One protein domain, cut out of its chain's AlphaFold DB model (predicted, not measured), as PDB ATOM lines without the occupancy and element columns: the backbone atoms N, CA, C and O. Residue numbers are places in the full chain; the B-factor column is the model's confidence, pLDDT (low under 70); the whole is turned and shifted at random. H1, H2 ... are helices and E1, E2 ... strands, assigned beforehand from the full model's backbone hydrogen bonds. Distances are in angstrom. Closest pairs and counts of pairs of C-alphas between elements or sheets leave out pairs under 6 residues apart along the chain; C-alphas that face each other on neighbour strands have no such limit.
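This is residues 6 to 76 of the 78 residues of the protein "Unannotated protein" of freshwater metagenome (UniProt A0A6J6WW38). Two separate strand hairpins, E1 with E2 and E3 with E4, form two arms that reach away from a pair of touching helices, H1 and H2. The printed part has 71 residues, with order E1, E2, H1, E3, E4, H2, two antiparallel sheets and a mixed class. It is flat, 41 by 39 by 20 A, and only just loose, close to extended, with a radius of gyration of the C-alphas of 16.4 A.

E1, residues 6 to 14, bends by 97 degrees at residue 11 and forms an antiparallel hairpin with E2, residues 20 to 26; N 9 and O 22 are within hydrogen-bond range at 2.9 A. H1, residues 28 to 34, touches residues 66 to 70 alone of H2, residues 63 to 76, at a steep tilt of 51 degrees, opposite ways; the closest C-alphas, of Val 28 and Phe 66, are 5.9 A apart. E3, residues 40 to 45, and E4, residues 53 to 59, form an antiparallel hairpin; N 42 and O 57 are within range at 2.9 A. E1 and E2 are apart from E3 and E4. Every O i to N i+4 pair is within range in H1, and 9 of 10 in H2.

E1 begins at C-alpha 6 (42.466, 6.707, -5.784) and measures 16.9 A. H2 measures 20.8 A and ends at C-alpha 76 (48.762, 16.725, 11.192).

The farthest C-alphas, of Thr 51 and Arg 76, are 43.2 A apart. The printed part has no cut and no long link, and no printed residue is under 70 in pLDDT.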
ATOM      1  N   GLU A   6      41.438   7.685  -6.144       98.25
ATOM      2  CA  GLU A   6      42.466   6.707  -5.784       98.25
ATOM      3  C   GLU A   6      42.375   5.424  -6.611       98.25
ATOM      4  O   GLU A   6      43.400   4.891  -7.036       98.25
ATOM      5  N   GLY A   7      41.158   4.962  -6.903       97.69
ATOM      6  CA  GLY A   7      40.952   3.774  -7.720       97.69
ATOM      7  C   GLY A   7      39.507   3.557  -8.148       97.69
ATOM      8  O   GLY A   7      38.649   4.433  -8.019       97.69
ATOM      9  N   GLU A   8      39.246   2.365  -8.668       98.31
ATOM     10  CA  GLU A   8      37.925   1.907  -9.093       98.31
ATOM     11  C   GLU A   8      37.351   0.948  -8.049       98.31
ATOM     12  O   GLU A   8      38.056   0.058  -7.575       98.31
ATOM     13  N   ASN A   9      36.073   1.101  -7.691       98.00
ATOM     14  CA  ASN A   9      35.400   0.159  -6.800       98.00
ATOM     15  C   ASN A   9      34.661  -0.921  -7.615       98.00
ATOM     16  O   ASN A   9      33.637  -0.607  -8.232       98.00
ATOM     17  N   PRO A  10      35.122  -2.189  -7.597       96.12
ATOM     18  CA  PRO A  10      34.541  -3.262  -8.405       96.12
ATOM     19  C   PRO A  10      33.137  -3.682  -7.947       96.12
ATOM     20  O   PRO A  10      32.403  -4.292  -8.717       96.12
ATOM     21  N   THR A  11      32.726  -3.343  -6.718       98.19
ATOM     22  CA  THR A  11      31.357  -3.590  -6.236       98.19
ATOM     23  C   THR A  11      30.332  -2.697  -6.943       98.19
ATOM     24  O   THR A  11      29.166  -3.066  -7.044       98.19
ATOM     25  N   PHE A  12      30.759  -1.542  -7.467       97.88
ATOM     26  CA  PHE A  12      29.904  -0.577  -8.162       97.88
ATOM     27  C   PHE A  12      30.329  -0.423  -9.627       97.88
ATOM     28  O   PHE A  12      30.804   0.634 -10.041       97.88
ATOM     29  N   GLY A  13      30.186  -1.493 -10.412       97.69
ATOM     30  CA  GLY A  13      30.499  -1.489 -11.844       97.69
ATOM     31  C   GLY A  13      29.516  -0.656 -12.675       97.69
ATOM     32  O   GLY A  13      28.309  -0.675 -12.433       97.69
ATOM     33  N   ILE A  14      30.026   0.056 -13.685       98.06
ATOM     34  CA  ILE A  14      29.241   0.886 -14.610       98.06
ATOM     35  C   ILE A  14      29.083   0.138 -15.950       98.06
ATOM     36  O   ILE A  14      30.046   0.081 -16.717       98.06
ATOM     37  N   PRO A  15      27.895  -0.414 -16.288       98.06
ATOM     38  CA  PRO A  15      27.743  -1.330 -17.428       98.06
ATOM     39  C   PRO A  15      28.145  -0.742 -18.784       98.06
ATOM     40  O   PRO A  15      28.801  -1.407 -19.576       98.06
ATOM     41  N   VAL A  16      27.802   0.526 -19.040       98.25
ATOM     42  CA  VAL A  16      28.133   1.209 -20.307       98.25
ATOM     43  C   VAL A  16      29.635   1.478 -20.470       98.25
ATOM     44  O   VAL A  16      30.094   1.757 -21.570       98.25
ATOM     45  N   LEU A  17      30.406   1.379 -19.384       97.19
ATOM     46  CA  LEU A  17      31.860   1.517 -19.373       97.19
ATOM     47  C   LEU A  17      32.531   0.150 -19.188       97.19
ATOM     48  O   LEU A  17      33.488   0.048 -18.429       97.19
ATOM     49  N   GLU A  18      31.996  -0.902 -19.814       97.50
ATOM     50  CA  GLU A  18      32.539  -2.272 -19.737       97.50
ATOM     51  C   GLU A  18      32.664  -2.787 -18.294       97.50
ATOM     52  O   GLU A  18      33.600  -3.499 -17.941       97.50
ATOM     53  N   PHE A  19      31.713  -2.402 -17.436       97.44
ATOM     54  CA  PHE A  19      31.714  -2.720 -16.004       97.44
ATOM     55  C   PHE A  19      32.948  -2.222 -15.235       97.44
ATOM     56  O   PHE A  19      33.218  -2.715 -14.139       97.44
ATOM     57  N   ARG A  20      33.648  -1.196 -15.740       98.06
ATOM     58  CA  ARG A  20      34.635  -0.450 -14.944       98.06
ATOM     59  C   ARG A  20      34.037  -0.004 -13.612       98.06
ATOM     60  O   ARG A  20      32.861   0.370 -13.545       98.06
ATOM     61  N   GLY A  21      34.835  -0.073 -12.553       98.25
ATOM     62  CA  GLY A  21      34.375   0.216 -11.198       98.25
ATOM     63  C   GLY A  21      34.217   1.716 -10.974       98.25
ATOM     64  O   GLY A  21      34.965   2.517 -11.527       98.25
ATOM     65  N   ALA A  22      33.269   2.128 -10.136       98.31
ATOM     66  CA  ALA A  22      33.050   3.546  -9.872       98.31
ATOM     67  C   ALA A  22      34.323   4.220  -9.306       98.31
ATOM     68  O   ALA A  22      34.946   3.677  -8.383       98.31
ATOM     69  N   PRO A  23      34.712   5.410  -9.806       98.25
ATOM     70  CA  PRO A  23      35.890   6.122  -9.323       98.25
ATOM     71  C   PRO A  23      35.700   6.508  -7.852       98.25
ATOM     72  O   PRO A  23      34.796   7.271  -7.516       98.25
ATOM     73  N   THR A  24      36.556   5.991  -6.975       98.38
ATOM     74  CA  THR A  24      36.376   6.029  -5.518       98.38
ATOM     75  C   THR A  24      37.577   6.656  -4.818       98.38
ATOM     76  O   THR A  24      38.721   6.392  -5.176       98.38
ATOM     77  N   GLY A  25      37.296   7.474  -3.796       98.06
ATOM     78  CA  GLY A  25      38.302   8.153  -2.977       98.06
ATOM     79  C   GLY A  25      38.927   9.343  -3.696       98.06
ATOM     80  O   GLY A  25      39.994   9.206  -4.274       98.06
ATOM     81  N   ILE A  26      38.266  10.506  -3.676       98.38
ATOM     82  CA  ILE A  26      38.826  11.743  -4.249       98.38
ATOM     83  C   ILE A  26      40.102  12.112  -3.480       98.38
ATOM     84  O   ILE A  26      40.047  12.367  -2.277       98.38
ATOM     85  N   ASP A  27      41.233  12.167  -4.182       98.12
ATOM     86  CA  ASP A  27      42.536  12.524  -3.626       98.12
ATOM     87  C   ASP A  27      42.784  14.028  -3.794       98.12
ATOM     88  O   ASP A  27      42.902  14.552  -4.907       98.12
ATOM     89  N   VAL A  28      42.901  14.724  -2.661       97.94
ATOM     90  CA  VAL A  28      43.169  16.166  -2.601       97.94
ATOM     91  C   VAL A  28      44.454  16.557  -3.339       97.94
ATOM     92  O   VAL A  28      44.492  17.596  -3.994       97.94
ATOM     93  N   THR A  29      45.494  15.723  -3.302       97.44
ATOM     94  CA  THR A  29      46.770  16.003  -3.968       97.44
ATOM     95  C   THR A  29      46.635  15.912  -5.485       97.44
ATOM     96  O   THR A  29      47.183  16.752  -6.202       97.44
ATOM     97  N   ARG A  30      45.851  14.950  -5.995       98.50
ATOM     98  CA  ARG A  30      45.568  14.814  -7.432       98.50
ATOM     99  C   ARG A  30      44.683  15.943  -7.936       98.50
ATOM    100  O   ARG A  30      44.987  16.488  -8.995       98.50
ATOM    101  N   VAL A  31      43.653  16.337  -7.182       98.56
ATOM    102  CA  VAL A  31      42.816  17.504  -7.517       98.56
ATOM    103  C   VAL A  31      43.685  18.753  -7.679       98.56
ATOM    104  O   VAL A  31      43.631  19.406  -8.718       98.56
ATOM    105  N   LEU A  32      44.554  19.042  -6.705       98.25
ATOM    106  CA  LEU A  32      45.414  20.228  -6.741       98.25
ATOM    107  C   LEU A  32      46.482  20.166  -7.841       98.25
ATOM    108  O   LEU A  32      46.741  21.171  -8.497       98.25
ATOM    109  N   ARG A  33      47.093  18.997  -8.072       97.94
ATOM    110  CA  ARG A  33      48.144  18.833  -9.089       97.94
ATOM    111  C   ARG A  33      47.606  18.906 -10.517       97.94
ATOM    112  O   ARG A  33      48.307  19.389 -11.399       97.94
ATOM    113  N   THR A  34      46.402  18.390 -10.755       98.19
ATOM    114  CA  THR A  34      45.790  18.354 -12.095       98.19
ATOM    115  C   THR A  34      44.940  19.587 -12.396       98.19
ATOM    116  O   THR A  34      44.688  19.881 -13.560       98.19
ATOM    117  N   GLY A  35      44.465  20.293 -11.365       98.00
ATOM    118  CA  GLY A  35      43.472  21.359 -11.504       98.00
ATOM    119  C   GLY A  35      42.057  20.854 -11.817       98.00
ATOM    120  O   GLY A  35      41.154  21.663 -12.020       98.00
ATOM    121  N   ILE A  36      41.834  19.535 -11.851       98.44
ATOM    122  CA  ILE A  36      40.528  18.941 -12.145       98.44
ATOM    123  C   ILE A  36      39.690  18.911 -10.864       98.44
ATOM    124  O   ILE A  36      40.002  18.187  -9.919       98.44
ATOM    125  N   LEU A  37      38.582  19.655 -10.850       98.50
ATOM    126  CA  LEU A  37      37.607  19.619  -9.759       98.50
ATOM    127  C   LEU A  37      36.610  18.459  -9.929       98.50
ATOM    128  O   LEU A  37      36.242  18.118 -11.059       98.50
ATOM    129  N   PRO A  38      36.117  17.865  -8.825       98.19
ATOM    130  CA  PRO A  38      35.035  16.890  -8.887       98.19
ATOM    131  C   PRO A  38      33.777  17.485  -9.524       98.19
ATOM    132  O   PRO A  38      33.328  18.560  -9.134       98.19
ATOM    133  N   GLN A  39      33.178  16.764 -10.468       97.62
ATOM    134  CA  GLN A  39      31.875  17.133 -11.015       97.62
ATOM    135  C   GLN A  39      30.754  16.483 -10.215       97.62
ATOM    136  O   GLN A  39      30.790  15.282  -9.941       97.62
ATOM    137  N   ILE A  40      29.748  17.282  -9.865       97.62
ATOM    138  CA  ILE A  40      28.607  16.866  -9.056       97.62
ATOM    139  C   ILE A  40      27.330  17.182  -9.834       97.62
ATOM    140  O   ILE A  40      27.059  18.336 -10.158       97.62
ATOM    141  N   ASN A  41      26.533  16.152 -10.113       97.00
ATOM    142  CA  ASN A  41      25.163  16.325 -10.588       97.00
ATOM    143  C   ASN A  41      24.265  16.621  -9.387       97.00
ATOM    144  O   ASN A  41      24.260  15.853  -8.426       97.00
ATOM    145  N   THR A  42      23.496  17.708  -9.434       96.75
ATOM    146  CA  THR A  42      22.599  18.085  -8.335       96.75
ATOM    147  C   THR A  42      21.286  18.689  -8.828       96.75
ATOM    148  O   THR A  42      21.205  19.240  -9.929       96.75
ATOM    149  N   GLY A  43      20.248  18.601  -7.994       96.88
ATOM    150  CA  GLY A  43      19.015  19.367  -8.153       96.88
ATOM    151  C   GLY A  43      19.209  20.816  -7.698       96.88
ATOM    152  O   GLY A  43      19.867  21.081  -6.693       96.88
ATOM    153  N   MET A  44      18.619  21.766  -8.418       96.62
ATOM    154  CA  MET A  44      18.614  23.177  -8.039       96.62
ATOM    155  C   MET A  44      17.367  23.470  -7.206       96.62
ATOM    156  O   MET A  44      16.248  23.373  -7.708       96.62
ATOM    157  N   ALA A  45      17.554  23.819  -5.935       96.25
ATOM    158  CA  ALA A  45      16.467  24.240  -5.058       96.25
ATOM    159  C   ALA A  45      16.098  25.712  -5.306       96.25
ATOM    160  O   ALA A  45      16.968  26.553  -5.542       96.25
ATOM    161  N   GLY A  46      14.806  26.028  -5.241       96.88
ATOM    162  CA  GLY A  46      14.319  27.401  -5.311       96.88
ATOM    163  C   GLY A  46      14.798  28.222  -4.111       96.88
ATOM    164  O   GLY A  46      14.827  27.736  -2.983       96.88
ATOM    165  N   LYS A  47      15.154  29.490  -4.350       96.69
ATOM    166  CA  LYS A  47      15.670  30.400  -3.309       96.69
ATOM    167  C   LYS A  47      14.652  30.695  -2.199       96.69
ATOM    168  O   LYS A  47      15.043  31.005  -1.077       96.69
ATOM    169  N   VAL A  48      13.357  30.649  -2.511       97.62
ATOM    170  CA  VAL A  48      12.274  30.936  -1.561       97.62
ATOM    171  C   VAL A  48      11.841  29.644  -0.872       97.62
ATOM    172  O   VAL A  48      11.601  28.625  -1.524       97.62
ATOM    173  N   ALA A  49      11.715  29.692   0.455       95.88
ATOM    174  CA  ALA A  49      11.276  28.553   1.253       95.88
ATOM    175  C   ALA A  49       9.937  27.999   0.737       95.88
ATOM    176  O   ALA A  49       9.019  28.752   0.420       95.88
ATOM    177  N   GLY A  50       9.847  26.674   0.624       96.31
ATOM    178  CA  GLY A  50       8.656  25.992   0.111       96.31
ATOM    179  C   GLY A  50       8.525  25.946  -1.417       96.31
ATOM    180  O   GLY A  50       7.608  25.295  -1.899       96.31
ATOM    181  N   THR A  51       9.434  26.555  -2.196       97.12
ATOM    182  CA  THR A  51       9.391  26.460  -3.676       97.12
ATOM    183  C   THR A  51       9.727  25.053  -4.185       97.12
ATOM    184  O   THR A  51       9.217  24.629  -5.217       97.12
ATOM    185  N   GLY A  52      10.574  24.313  -3.465       96.38
ATOM    186  CA  GLY A  52      11.031  22.988  -3.890       96.38
ATOM    187  C   GLY A  52      12.092  23.049  -4.992       96.38
ATOM    188  O   GLY A  52      12.836  24.026  -5.099       96.38
ATOM    189  N   GLN A  53      12.209  21.981  -5.780       97.56
ATOM    190  CA  GLN A  53      13.189  21.883  -6.864       97.56
ATOM    191  C   GLN A  53      12.724  22.663  -8.100       97.56
ATOM    192  O   GLN A  53      11.599  22.500  -8.559       97.56
ATOM    193  N   VAL A  54      13.620  23.471  -8.666       97.56
ATOM    194  CA  VAL A  54      13.369  24.322  -9.844       97.56
ATOM    195  C   VAL A  54      14.231  23.953 -11.055       97.56
ATOM    196  O   VAL A  54      14.099  24.553 -12.116       97.56
ATOM    197  N   GLY A  55      15.124  22.972 -10.916       97.25
ATOM    198  CA  GLY A  55      15.966  22.492 -12.011       97.25
ATOM    199  C   GLY A  55      16.959  21.422 -11.572       97.25
ATOM    200  O   GLY A  55      16.877  20.906 -10.456       97.25
ATOM    201  N   ALA A  56      17.902  21.093 -12.450       97.75
ATOM    202  CA  ALA A  56      19.044  20.228 -12.169       97.75
ATOM    203  C   ALA A  56      20.229  20.639 -13.051       97.75
ATOM    204  O   ALA A  56      20.034  21.223 -14.118       97.75
ATOM    205  N   GLY A  57      21.447  20.343 -12.612       97.06
ATOM    206  CA  GLY A  57      22.641  20.689 -13.367       97.06
ATOM    207  C   GLY A  57      23.930  20.159 -12.760       97.06
ATOM    208  O   GLY A  57      23.933  19.477 -11.733       97.06
ATOM    209  N   LEU A  58      25.024  20.500 -13.434       97.44
ATOM    210  CA  LEU A  58      26.382  20.196 -13.013       97.44
ATOM    211  C   LEU A  58      26.943  21.354 -12.198       97.44
ATOM    212  O   LEU A  58      26.847  22.515 -12.598       97.44
ATOM    213  N   VAL A  59      27.566  21.022 -11.077       97.38
ATOM    214  CA  VAL A  59      28.323  21.961 -10.252       97.38
ATOM    215  C   VAL A  59      29.692  21.382  -9.932       97.38
ATOM    216  O   VAL A  59      29.914  20.170  -9.993       97.38
ATOM    217  N   THR A  60      30.613  22.266  -9.577       98.00
ATOM    218  CA  THR A  60      31.912  21.898  -9.019       98.00
ATOM    219  C   THR A  60      32.059  22.536  -7.639       98.00
ATOM    220  O   THR A  60      31.503  23.612  -7.397       98.00
ATOM    221  N   PRO A  61      32.751  21.874  -6.701       97.44
ATOM    222  CA  PRO A  61      33.111  22.484  -5.431       97.44
ATOM    223  C   PRO A  61      34.155  23.597  -5.632       97.44
ATOM    224  O   PRO A  61      34.934  23.538  -6.584       97.44
ATOM    225  N   PRO A  62      34.221  24.584  -4.722       97.81
ATOM    226  CA  PRO A  62      35.258  25.614  -4.749       97.81
ATOM    227  C   PRO A  62      36.659  25.007  -4.551       97.81
ATOM    228  O   PRO A  62      36.846  24.128  -3.704       97.81
ATOM    229  N   MET A  63      37.657  25.493  -5.298       98.12
ATOM    230  CA  MET A  63      39.056  25.039  -5.190       98.12
ATOM    231  C   MET A  63      39.639  25.308  -3.793       98.12
ATOM    232  O   MET A  63      40.487  24.569  -3.285       98.12
ATOM    233  N   GLU A  64      39.132  26.343  -3.133       98.31
ATOM    234  CA  GLU A  64      39.469  26.753  -1.776       98.31
ATOM    235  C   GLU A  64      39.249  25.621  -0.765       98.31
ATOM    236  O   GLU A  64      40.025  25.475   0.177       98.31
ATOM    237  N   ALA A  65      38.251  24.755  -0.984       98.06
ATOM    238  CA  ALA A  65      38.018  23.602  -0.117       98.06
ATOM    239  C   ALA A  65      39.200  22.611  -0.140       98.06
ATOM    240  O   ALA A  65      39.562  22.056   0.897       98.06
ATOM    241  N   PHE A  66      39.837  22.418  -1.298       98.38
ATOM    242  CA  PHE A  66      40.960  21.488  -1.466       98.38
ATOM    243  C   PHE A  66      42.278  22.092  -0.984       98.38
ATOM    244  O   PHE A  66      43.064  21.411  -0.325       98.38
ATOM    245  N   THR A  67      42.508  23.379  -1.254       98.19
ATOM    246  CA  THR A  67      43.694  24.086  -0.739       98.19
ATOM    247  C   THR A  67      43.667  24.192   0.790       98.19
ATOM    248  O   THR A  67      44.688  23.971   1.441       98.19
ATOM    249  N   ALA A  68      42.497  24.418   1.393       98.19
ATOM    250  CA  ALA A  68      42.338  24.360   2.844       98.19
ATOM    251  C   ALA A  68      42.569  22.941   3.395       98.19
ATOM    252  O   ALA A  68      43.243  22.775   4.412       98.19
ATOM    253  N   ALA A  69      42.058  21.909   2.714       97.56
ATOM    254  CA  ALA A  69      42.230  20.523   3.138       97.56
ATOM    255  C   ALA A  69      43.704  20.084   3.140       97.56
ATOM    256  O   ALA A  69      44.141  19.466   4.112       97.56
ATOM    257  N   ILE A  70      44.489  20.430   2.109       97.00
ATOM    258  CA  ILE A  70      45.916  20.070   2.079       97.00
ATOM    259  C   ILE A  70      46.714  20.811   3.157       97.00
ATOM    260  O   ILE A  70      47.571  20.207   3.799       97.00
ATOM    261  N   ALA A  71      46.396  22.085   3.419       96.81
ATOM    262  CA  ALA A  71      47.014  22.839   4.506       96.81
ATOM    263  C   ALA A  71      46.693  22.197   5.866       96.81
ATOM    264  O   ALA A  71      47.589  21.982   6.681       96.81
ATOM    265  N   GLY A  72      45.435  21.805   6.082       96.81
ATOM    266  CA  GLY A  72      45.015  21.069   7.273       96.81
ATOM    267  C   GLY A  72      45.738  19.729   7.428       96.81
ATOM    268  O   GLY A  72      46.191  19.401   8.523       96.81
ATOM    269  N   LEU A  73      45.899  18.970   6.340       95.62
ATOM    270  CA  LEU A  73      46.628  17.702   6.350       95.62
ATOM    271  C   LEU A  73      48.102  17.904   6.718       95.62
ATOM    272  O   LEU A  73      48.621  17.168   7.555       95.62
ATOM    273  N   ALA A  74      48.747  18.933   6.160       95.56
ATOM    274  CA  ALA A  74      50.133  19.260   6.467       95.56
ATOM    275  C   ALA A  74      50.343  19.493   7.968       95.56
ATOM    276  O   ALA A  74      51.310  18.983   8.507       95.56
ATOM    277  N   THR A  75      49.413  20.150   8.674       96.44
ATOM    278  CA  THR A  75      49.541  20.372  10.133       96.44
ATOM    279  C   THR A  75      49.436  19.113  11.000       96.44
ATOM    280  O   THR A  75      49.720  19.182  12.190       96.44
ATOM    281  N   ARG A  76      48.997  17.976  10.444       92.38
ATOM    282  CA  ARG A  76      48.762  16.725  11.192       92.38
ATOM    283  C   ARG A  76      49.840  15.664  10.995       92.38
ATOM    284  O   ARG A  76      49.822  14.665  11.705       92.38
TER     285      ARG A  76